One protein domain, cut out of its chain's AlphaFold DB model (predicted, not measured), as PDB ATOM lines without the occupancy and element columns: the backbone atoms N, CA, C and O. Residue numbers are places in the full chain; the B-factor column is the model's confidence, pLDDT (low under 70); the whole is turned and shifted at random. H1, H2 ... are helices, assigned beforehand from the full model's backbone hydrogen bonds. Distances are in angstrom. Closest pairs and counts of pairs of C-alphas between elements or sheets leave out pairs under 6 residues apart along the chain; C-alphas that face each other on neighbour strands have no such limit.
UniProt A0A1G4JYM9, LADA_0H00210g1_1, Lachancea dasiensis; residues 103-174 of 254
ATOM      1  N   LEU A 103      -2.414   5.756  -4.274       87.88
ATOM      2  CA  LEU A 103      -1.803   6.848  -5.012       87.88
ATOM      3  C   LEU A 103      -2.495   8.163  -4.650       87.88
ATOM      4  O   LEU A 103      -3.724   8.239  -4.652       87.88
ATOM      5  N   ASN A 104      -1.699   9.181  -4.335       92.25
ATOM      6  CA  ASN A 104      -2.188  10.525  -4.048       92.25
ATOM      7  C   ASN A 104      -2.423  11.297  -5.369       92.25
ATOM      8  O   ASN A 104      -1.570  11.198  -6.258       92.25
ATOM      9  N   PRO A 105      -3.507  12.092  -5.486       91.00
ATOM     10  CA  PRO A 105      -3.814  12.908  -6.668       91.00
ATOM     11  C   PRO A 105      -2.633  13.744  -7.177       91.00
ATOM     12  O   PRO A 105      -2.309  13.700  -8.362       91.00
ATOM     13  N   PHE A 106      -1.925  14.427  -6.275       90.62
ATOM     14  CA  PHE A 106      -0.770  15.256  -6.621       90.62
ATOM     15  C   PHE A 106       0.412  14.427  -7.136       90.62
ATOM     16  O   PHE A 106       1.149  14.856  -8.022       90.62
ATOM     17  N   ILE A 107       0.597  13.212  -6.611       91.69
ATOM     18  CA  ILE A 107       1.644  12.304  -7.094       91.69
ATOM     19  C   ILE A 107       1.303  11.802  -8.494       91.69
ATOM     20  O   ILE A 107       2.198  11.739  -9.335       91.69
ATOM     21  N   GLY A 108       0.033  11.496  -8.763       90.44
ATOM     22  CA  GLY A 108      -0.435  11.165 -10.108       90.44
ATOM     23  C   GLY A 108      -0.173  12.307 -11.092       90.44
ATOM     24  O   GLY A 108       0.530  12.113 -12.082       90.44
ATOM     25  N   PHE A 109      -0.637  13.508 -10.741       91.38
ATOM     26  CA  PHE A 109      -0.423  14.752 -11.486       91.38
ATOM     27  C   PHE A 109       1.056  14.984 -11.810       91.38
ATOM     28  O   PHE A 109       1.444  15.115 -12.971       91.38
ATOM     29  N   ARG A 110       1.919  14.956 -10.788       90.62
ATOM     30  CA  ARG A 110       3.355  15.186 -10.961       90.62
ATOM     31  C   ARG A 110       4.010  14.127 -11.837       90.62
ATOM     32  O   ARG A 110       4.871  14.467 -12.639       90.62
ATOM     33  N   SER A 111       3.632  12.862 -11.675       89.62
ATOM     34  CA  SER A 111       4.224  11.759 -12.441       89.62
ATOM     35  C   SER A 111       3.896  11.868 -13.927       89.62
ATOM     36  O   SER A 111       4.766  11.628 -14.759       89.62
ATOM     37  N   TYR A 112       2.667  12.274 -14.254       89.62
ATOM     38  CA  TYR A 112       2.238  12.472 -15.633       89.62
ATOM     39  C   TYR A 112       3.009  13.609 -16.309       89.62
ATOM     40  O   TYR A 112       3.703  13.377 -17.297       89.62
ATOM     41  N   TYR A 113       2.995  14.810 -15.724       85.56
ATOM     42  CA  TYR A 113       3.684  15.951 -16.328       85.56
ATOM     43  C   TYR A 113       5.208  15.815 -16.290       85.56
ATOM     44  O   TYR A 113       5.881  16.280 -17.200       85.56
ATOM     45  N   ALA A 114       5.785  15.106 -15.317       86.88
ATOM     46  CA  ALA A 114       7.212  14.783 -15.361       86.88
ATOM     47  C   ALA A 114       7.587  13.886 -16.551       86.88
ATOM     48  O   ALA A 114       8.703  13.999 -17.058       86.88
ATOM     49  N   ASN A 115       6.673  13.029 -17.012       83.69
ATOM     50  CA  ASN A 115       6.892  12.224 -18.210       83.69
ATOM     51  C   ASN A 115       6.811  13.071 -19.491       83.69
ATOM     52  O   ASN A 115       7.601  12.855 -20.404       83.69
ATOM     53  N   CYS A 116       5.925  14.074 -19.538       79.69
ATOM     54  CA  CYS A 116       5.809  14.999 -20.673       79.69
ATOM     55  C   CYS A 116       7.079  15.838 -20.897       79.69
ATOM     56  O   CYS A 116       7.421  16.158 -22.029       79.69
ATOM     57  N   VAL A 117       7.795  16.187 -19.823       78.62
ATOM     58  CA  VAL A 117       8.933  17.133 -19.855       78.62
ATOM     59  C   VAL A 117      10.281  16.426 -19.667       78.62
ATOM     60  O   VAL A 117      11.280  17.022 -19.255       78.62
ATOM     61  N   LYS A 118      10.310  15.114 -19.911       78.94
ATOM     62  CA  LYS A 118      11.428  14.238 -19.564       78.94
ATOM     63  C   LYS A 118      12.757  14.763 -20.122       78.94
ATOM     64  O   LYS A 118      12.981  14.765 -21.326       78.94
ATOM     65  N   GLY A 119      13.652  15.171 -19.221       75.50
ATOM     66  CA  GLY A 119      15.017  15.599 -19.546       75.50
ATOM     67  C   GLY A 119      15.186  17.068 -19.948       75.50
ATOM     68  O   GLY A 119      16.327  17.499 -20.068       75.50
ATOM     69  N   LYS A 120      14.104  17.847 -20.100       76.75
ATOM     70  CA  LYS A 120      14.195  19.268 -20.492       76.75
ATOM     71  C   LYS A 120      14.376  20.222 -19.307       76.75
ATOM     72  O   LYS A 120      15.024  21.253 -19.435       76.75
ATOM     73  N   ILE A 121      13.826  19.875 -18.141       80.75
ATOM     74  CA  ILE A 121      13.814  20.737 -16.947       80.75
ATOM     75  C   ILE A 121      14.385  19.982 -15.742       80.75
ATOM     76  O   ILE A 121      14.178  18.774 -15.587       80.75
ATOM     77  N   LYS A 122      15.082  20.693 -14.846       85.69
ATOM     78  CA  LYS A 122      15.548  20.130 -13.571       85.69
ATOM     79  C   LYS A 122      14.357  19.688 -12.718       85.69
ATOM     80  O   LYS A 122      13.385  20.421 -12.540       85.69
ATOM     81  N   GLN A 123      14.451  18.509 -12.100       85.25
ATOM     82  CA  GLN A 123      13.352  17.931 -11.316       85.25
ATOM     83  C   GLN A 123      12.871  18.846 -10.174       85.25
ATOM     84  O   GLN A 123      11.678  18.857  -9.863       85.25
ATOM     85  N   GLN A 124      13.777  19.600  -9.544       86.62
ATOM     86  CA  GLN A 124      13.435  20.536  -8.468       86.62
ATOM     87  C   GLN A 124      12.573  21.694  -8.985       86.62
ATOM     88  O   GLN A 124      11.501  21.932  -8.435       86.62
ATOM     89  N   GLU A 125      12.999  22.344 -10.067       84.31
ATOM     90  CA  GLU A 125      12.273  23.451 -10.705       84.31
ATOM     91  C   GLU A 125      10.888  22.999 -11.170       84.31
ATOM     92  O   GLU A 125       9.885  23.626 -10.834       84.31
ATOM     93  N   LEU A 126      10.812  21.836 -11.827       86.81
ATOM     94  CA  LEU A 126       9.541  21.240 -12.232       86.81
ATOM     95  C   LEU A 126       8.616  21.001 -11.030       86.81
ATOM     96  O   LEU A 126       7.416  21.235 -11.109       86.81
ATOM     97  N   SER A 127       9.160  20.539  -9.901       88.19
ATOM     98  CA  SER A 127       8.348  20.243  -8.717       88.19
ATOM     99  C   SER A 127       7.765  21.506  -8.089       88.19
ATOM    100  O   SER A 127       6.594  21.489  -7.724       88.19
ATOM    101  N   VAL A 128       8.552  22.587  -8.008       89.50
ATOM    102  CA  VAL A 128       8.096  23.900  -7.517       89.50
ATOM    103  C   VAL A 128       7.004  24.462  -8.426       89.50
ATOM    104  O   VAL A 128       5.961  24.922  -7.961       89.50
ATOM    105  N   LEU A 129       7.210  24.372  -9.738       86.56
ATOM    106  CA  LEU A 129       6.257  24.854 -10.729       86.56
ATOM    107  C   LEU A 129       4.920  24.112 -10.641       86.56
ATOM    108  O   LEU A 129       3.856  24.726 -10.572       86.56
ATOM    109  N   LEU A 130       4.989  22.782 -10.583       89.75
ATOM    110  CA  LEU A 130       3.827  21.915 -10.460       89.75
ATOM    111  C   LEU A 130       3.091  22.136  -9.135       89.75
ATOM    112  O   LEU A 130       1.865  22.128  -9.137       89.75
ATOM    113  N   SER A 131       3.789  22.370  -8.017       89.94
ATOM    114  CA  SER A 131       3.127  22.684  -6.745       89.94
ATOM    115  C   SER A 131       2.428  24.043  -6.761       89.94
ATOM    116  O   SER A 131       1.324  24.160  -6.226       89.94
ATOM    117  N   ASN A 132       3.031  25.050  -7.397       88.56
ATOM    118  CA  ASN A 132       2.416  26.369  -7.539       88.56
ATOM    119  C   ASN A 132       1.161  26.275  -8.407       88.56
ATOM    120  O   ASN A 132       0.084  26.692  -7.995       88.56
ATOM    121  N   TYR A 133       1.278  25.635  -9.571       87.75
ATOM    122  CA  TYR A 133       0.155  25.444 -10.477       87.75
ATOM    123  C   TYR A 133      -0.970  24.611  -9.857       87.75
ATOM    124  O   TYR A 133      -2.143  24.947 -10.022       87.75
ATOM    125  N   TRP A 134      -0.616  23.565  -9.103       88.94
ATOM    126  CA  TRP A 134      -1.570  22.789  -8.321       88.94
ATOM    127  C   TRP A 134      -2.309  23.699  -7.340       88.94
ATOM    128  O   TRP A 134      -3.530  23.737  -7.359       88.94
ATOM    129  N   SER A 135      -1.605  24.492  -6.535       88.25
ATOM    130  CA  SER A 135      -2.231  25.339  -5.507       88.25
ATOM    131  C   SER A 135      -3.192  26.390  -6.079       88.25
ATOM    132  O   SER A 135      -4.208  26.681  -5.457       88.25
ATOM    133  N   THR A 136      -2.913  26.913  -7.274       86.44
ATOM    134  CA  THR A 136      -3.747  27.935  -7.926       86.44
ATOM    135  C   THR A 136      -4.986  27.357  -8.624       86.44
ATOM    136  O   THR A 136      -6.005  28.034  -8.733       86.44
ATOM    137  N   ASN A 137      -4.942  26.103  -9.091       84.25
ATOM    138  CA  ASN A 137      -5.975  25.537  -9.965       84.25
ATOM    139  C   ASN A 137      -6.770  24.415  -9.293       84.25
ATOM    140  O   ASN A 137      -6.516  23.226  -9.490       84.25
ATOM    141  N   TYR A 138      -7.806  24.790  -8.545       83.25
ATOM    142  CA  TYR A 138      -8.628  23.831  -7.801       83.25
ATOM    143  C   TYR A 138      -9.394  22.830  -8.690       83.25
ATOM    144  O   TYR A 138      -9.597  21.679  -8.307       83.25
ATOM    145  N   HIS A 139      -9.790  23.222  -9.904       81.62
ATOM    146  CA  HIS A 139     -10.495  22.333 -10.839       81.62
ATOM    147  C   HIS A 139      -9.654  21.100 -11.219       81.62
ATOM    148  O   HIS A 139     -10.181  20.001 -11.373       81.62
ATOM    149  N   ILE A 140      -8.333  21.263 -11.273       85.25
ATOM    150  CA  ILE A 140      -7.373  20.205 -11.602       85.25
ATOM    151  C   ILE A 140      -7.327  19.169 -10.485       85.25
ATOM    152  O   ILE A 140      -7.217  17.975 -10.758       85.25
ATOM    153  N   HIS A 141      -7.508  19.586  -9.230       87.94
ATOM    154  CA  HIS A 141      -7.501  18.659  -8.097       87.94
ATOM    155  C   HIS A 141      -8.587  17.610  -8.253       87.94
ATOM    156  O   HIS A 141      -8.294  16.428  -8.118       87.94
ATOM    157  N   LYS A 142      -9.807  18.032  -8.606       86.44
ATOM    158  CA  LYS A 142     -10.950  17.129  -8.785       86.44
ATOM    159  C   LYS A 142     -10.707  16.115  -9.901       86.44
ATOM    160  O   LYS A 142     -10.982  14.931  -9.727       86.44
ATOM    161  N   THR A 143     -10.143  16.559 -11.020       87.81
ATOM    162  CA  THR A 143      -9.835  15.684 -12.158       87.81
ATOM    163  C   THR A 143      -8.793  14.626 -11.796       87.81
ATOM    164  O   THR A 143      -8.990  13.434 -12.032       87.81
ATOM    165  N   TRP A 144      -7.699  15.031 -11.151       89.75
ATOM    166  CA  TRP A 144      -6.647  14.097 -10.741       89.75
ATOM    167  C   TRP A 144      -7.050  13.231  -9.547       89.75
ATOM    168  O   TRP A 144      -6.605  12.087  -9.424       89.75
ATOM    169  N   GLU A 145      -7.929  13.731  -8.684       90.44
ATOM    170  CA  GLU A 145      -8.570  12.934  -7.648       90.44
ATOM    171  C   GLU A 145      -9.406  11.818  -8.265       90.44
ATOM    172  O   GLU A 145      -9.235  10.661  -7.888       90.44
ATOM    173  N   PHE A 146     -10.214  12.124  -9.279       89.19
ATOM    174  CA  PHE A 146     -10.972  11.114 -10.008       89.19
ATOM    175  C   PHE A 146     -10.057  10.040 -10.618       89.19
ATOM    176  O   PHE A 146     -10.250   8.849 -10.358       89.19
ATOM    177  N   PHE A 147      -9.015  10.434 -11.359       89.50
ATOM    178  CA  PHE A 147      -8.096   9.478 -11.987       89.50
ATOM    179  C   PHE A 147      -7.374   8.594 -10.972       89.50
ATOM    180  O   PHE A 147      -7.282   7.379 -11.150       89.50
ATOM    181  N   THR A 148      -6.874   9.178  -9.881       90.44
ATOM    182  CA  THR A 148      -6.168   8.404  -8.854       90.44
ATOM    183  C   THR A 148      -7.106   7.518  -8.049       90.44
ATOM    184  O   THR A 148      -6.730   6.396  -7.718       90.44
ATOM    185  N   GLN A 149      -8.338   7.948  -7.769       89.44
ATOM    186  CA  GLN A 149      -9.352   7.089  -7.160       89.44
ATOM    187  C   GLN A 149      -9.722   5.922  -8.075       89.44
ATOM    188  O   GLN A 149      -9.808   4.792  -7.596       89.44
ATOM    189  N   HIS A 150      -9.909   6.171  -9.372       88.19
ATOM    190  CA  HIS A 150     -10.217   5.131 -10.347       88.19
ATOM    191  C   HIS A 150      -9.070   4.116 -10.442       88.19
ATOM    192  O   HIS A 150      -9.292   2.921 -10.267       88.19
ATOM    193  N   TYR A 151      -7.829   4.587 -10.541       87.75
ATOM    194  CA  TYR A 151      -6.652   3.721 -10.492       87.75
ATOM    195  C   TYR A 151      -6.546   2.934  -9.177       87.75
ATOM    196  O   TYR A 151      -6.290   1.739  -9.190       87.75
ATOM    197  N   ASN A 152      -6.794   3.565  -8.025       88.50
ATOM    198  CA  ASN A 152      -6.717   2.904  -6.718       88.50
ATOM    199  C   ASN A 152      -7.809   1.840  -6.498       88.50
ATOM    200  O   ASN A 152      -7.656   1.000  -5.609       88.50
ATOM    201  N   LYS A 153      -8.920   1.895  -7.248       85.56
ATOM    202  CA  LYS A 153      -9.999   0.893  -7.196       85.56
ATOM    203  C   LYS A 153      -9.634  -0.392  -7.941       85.56
ATOM    204  O   LYS A 153     -10.094  -1.459  -7.539       85.56
ATOM    205  N   HIS A 154      -8.819  -0.300  -8.989       77.69
ATOM    206  CA  HIS A 154      -8.462  -1.433  -9.836       77.69
ATOM    207  C   HIS A 154      -7.023  -1.881  -9.573       77.69
ATOM    208  O   HIS A 154      -6.096  -1.080  -9.624       77.69
ATOM    209  N   ASP A 155      -6.803  -3.178  -9.335       73.75
ATOM    210  CA  ASP A 155      -5.436  -3.699  -9.342       73.75
ATOM    211  C   ASP A 155      -4.992  -3.962 -10.785       73.75
ATOM    212  O   ASP A 155      -5.240  -5.022 -11.351       73.75
ATOM    213  N   THR A 156      -4.392  -2.950 -11.402       72.25
ATOM    214  CA  THR A 156      -4.083  -2.937 -12.837       72.25
ATOM    215  C   THR A 156      -2.727  -3.544 -13.172       72.25
ATOM    216  O   THR A 156      -2.464  -3.799 -14.342       72.25
ATOM    217  N   GLY A 157      -1.843  -3.751 -12.188       77.12
ATOM    218  CA  GLY A 157      -0.468  -4.238 -12.398       77.12
ATOM    219  C   GLY A 157       0.445  -3.315 -13.229       77.12
ATOM    220  O   GLY A 157       1.653  -3.530 -13.255       77.12
ATOM    221  N   MET A 158      -0.112  -2.286 -13.869       83.69
ATOM    222  CA  MET A 158       0.571  -1.281 -14.684       83.69
ATOM    223  C   MET A 158       0.985  -0.084 -13.829       83.69
ATOM    224  O   MET A 158       0.461   0.109 -12.734       83.69
ATOM    225  N   CYS A 159       1.908   0.745 -14.319       86.50
ATOM    226  CA  CYS A 159       2.173   2.020 -13.666       86.50
ATOM    227  C   CYS A 159       1.040   3.020 -13.958       86.50
ATOM    228  O   CYS A 159       0.339   2.919 -14.966       86.50
ATOM    229  N   PHE A 160       0.848   3.993 -13.064       87.31
ATOM    230  CA  PHE A 160      -0.268   4.937 -13.160       87.31
ATOM    231  C   PHE A 160      -0.282   5.732 -14.470       87.31
ATOM    232  O   PHE A 160      -1.349   5.912 -15.045       87.31
ATOM    233  N   THR A 161       0.878   6.184 -14.955       86.25
ATOM    234  CA  THR A 161       0.962   6.962 -16.198       86.25
ATOM    235  C   THR A 161       0.574   6.131 -17.413       86.25
ATOM    236  O   THR A 161      -0.195   6.612 -18.236       86.25
ATOM    237  N   ASP A 162       1.025   4.878 -17.498       86.12
ATOM    238  CA  ASP A 162       0.699   3.990 -18.623       86.12
ATOM    239  C   ASP A 162      -0.776   3.584 -18.595       86.12
ATOM    240  O   ASP A 162      -1.445   3.554 -19.628       86.12
ATOM    241  N   TRP A 163      -1.312   3.322 -17.398       89.50
ATOM    242  CA  TRP A 163      -2.739   3.072 -17.224       89.50
ATOM    243  C   TRP A 163      -3.571   4.288 -17.638       89.50
ATOM    244  O   TRP A 163      -4.555   4.129 -18.356       89.50
ATOM    245  N   LEU A 164      -3.178   5.492 -17.217       88.00
ATOM    246  CA  LEU A 164      -3.902   6.719 -17.542       88.00
ATOM    247  C   LEU A 164      -3.934   6.939 -19.054       88.00
ATOM    248  O   LEU A 164      -5.002   7.162 -19.613       88.00
ATOM    249  N   LYS A 165      -2.781   6.778 -19.710       85.50
ATOM    250  CA  LYS A 165      -2.652   6.870 -21.163       85.50
ATOM    251  C   LYS A 165      -3.571   5.882 -21.880       85.50
ATOM    252  O   LYS A 165      -4.424   6.268 -22.666       85.50
ATOM    253  N   LYS A 166      -3.510   4.605 -21.506       84.31
ATOM    254  CA  LYS A 166      -4.341   3.556 -22.112       84.31
ATOM    255  C   LYS A 166      -5.854   3.794 -21.983       84.31
ATOM    256  O   LYS A 166      -6.598   3.343 -22.843       84.31
ATOM    257  N   ASN A 167      -6.316   4.418 -20.898       82.94
ATOM    258  CA  ASN A 167      -7.752   4.575 -20.629       82.94
ATOM    259  C   ASN A 167      -8.316   5.936 -21.061       82.94
ATOM    260  O   ASN A 167      -9.526   6.037 -21.225       82.94
ATOM    261  N   TYR A 168      -7.474   6.965 -21.198       79.88
ATOM    262  CA  TYR A 168      -7.921   8.350 -21.404       79.88
ATOM    263  C   TYR A 168      -7.156   9.120 -22.495       79.88
ATOM    264  O   TYR A 168      -7.535  10.245 -22.800       79.88
ATOM    265  N   GLU A 169      -6.080   8.569 -23.069       71.56
ATOM    266  CA  GLU A 169      -5.350   9.180 -24.203       71.56
ATOM    267  C   GLU A 169      -5.923   8.725 -25.559       71.56
ATOM    268  O   GLU A 169      -5.628   9.313 -26.599       71.56
ATOM    269  N   SER A 170      -6.800   7.716 -25.560       55.03
ATOM    270  CA  SER A 170      -7.552   7.287 -26.740       55.03
ATOM    271  C   SER A 170      -8.660   8.290 -27.061       55.03
ATOM    272  O   SER A 170      -9.783   8.098 -26.620       55.03
ATOM    273  N   GLU A 171      -8.294   9.374 -27.759       50.25
ATOM    274  CA  GLU A 171      -9.091  10.112 -28.770       50.25
ATOM    275  C   GLU A 171      -8.454  11.465 -29.161       50.25
ATOM    276  O   GLU A 171      -8.807  12.032 -30.191       50.25
ATOM    277  N   THR A 172      -7.481  11.994 -28.405       47.38
ATOM    278  CA  THR A 172      -6.955  13.354 -28.663       47.38
ATOM    279  C   THR A 172      -5.890  13.420 -29.764       47.38
ATOM    280  O   THR A 172      -5.835  14.411 -30.487       47.38
ATOM    281  N   GLU A 173      -5.080  12.376 -29.972       45.44
ATOM    282  CA  GLU A 173      -4.044  12.411 -31.024       45.44
ATOM    283  C   GLU A 173      -4.578  12.096 -32.432       45.44
ATOM    284  O   GLU A 173      -3.955  12.482 -33.414       45.44
ATOM    285  N   GLN A 174      -5.765  11.492 -32.571       43.06
ATOM    286  CA  GLN A 174      -6.350  11.252 -33.898       43.06
ATOM    287  C   GLN A 174      -7.128  12.450 -34.460       43.06
ATOM    288  O   GLN A 174      -7.342  12.498 -35.666       43.06
TER     289      GLN A 174
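Overview. This is residues 103 to 174 of the 254 residues of the protein "LADA_0H00210g1_1" of Lachancea dasiensis (UniProt A0A1G4JYM9). Helix H1 runs through the middle, with H2 on one side of it, H4 on the other, and the long H3 crossing the beginning of H1. The tail, residues 169 to 174, sticks out. The printed part has 72 residues with four named helices, in the order H1, H2, H3, H4, and no named strand: the class is all helix, the packing mostly crossed. It is compact, with a radius of gyration of the C-alphas of 12.7 A and spans of 32 by 25 by 25 A.

Arrangement. Start with H1, residues 105 to 116, the hub, which touches three helices. It touches H2, residues 123 to 136, at a steep tilt of 50 degrees, opposite ways; the closest C-alphas, of Arg 110 and Leu 130, are 6.8 A apart. With residues 105 to 109 alone it touches H3, residues 138 to 153, about perpendicular at 84 degrees; C-alphas 105 and 145 are closest, 4.9 A. With residues 108 to 112 alone it touches H4, residues 160 to 168, also at 84 degrees; C-alphas 112 and 161 are closest, 5.7 A. H3 and H4 only just touch, with 3 pairs of C-alphas within 8 A, the closest being 151 and 160 at 7.0 A. H2 and H4 are apart. In H1, H2 and H4 every O i to N i+4 pair is within hydrogen-bond range; in H3, 11 of 12.

Along the chain. Find C-alpha 105 at (-3.814, 12.908, -6.668); from there H1 runs 17.1 A to residue 116. H2 covers 20.1 A, H3 23.0 A and H4 11.8 A, ending at C-alpha 168, (-7.921, 8.350, -21.404).

Size, cuts and confidence. The C-alphas of Gln 124 and Gln 174 are farthest apart, 33.5 A. The printed part has no cut; the link from H2 to H3 is tight, the other two short. Residues 170 to 174 have pLDDT under 70.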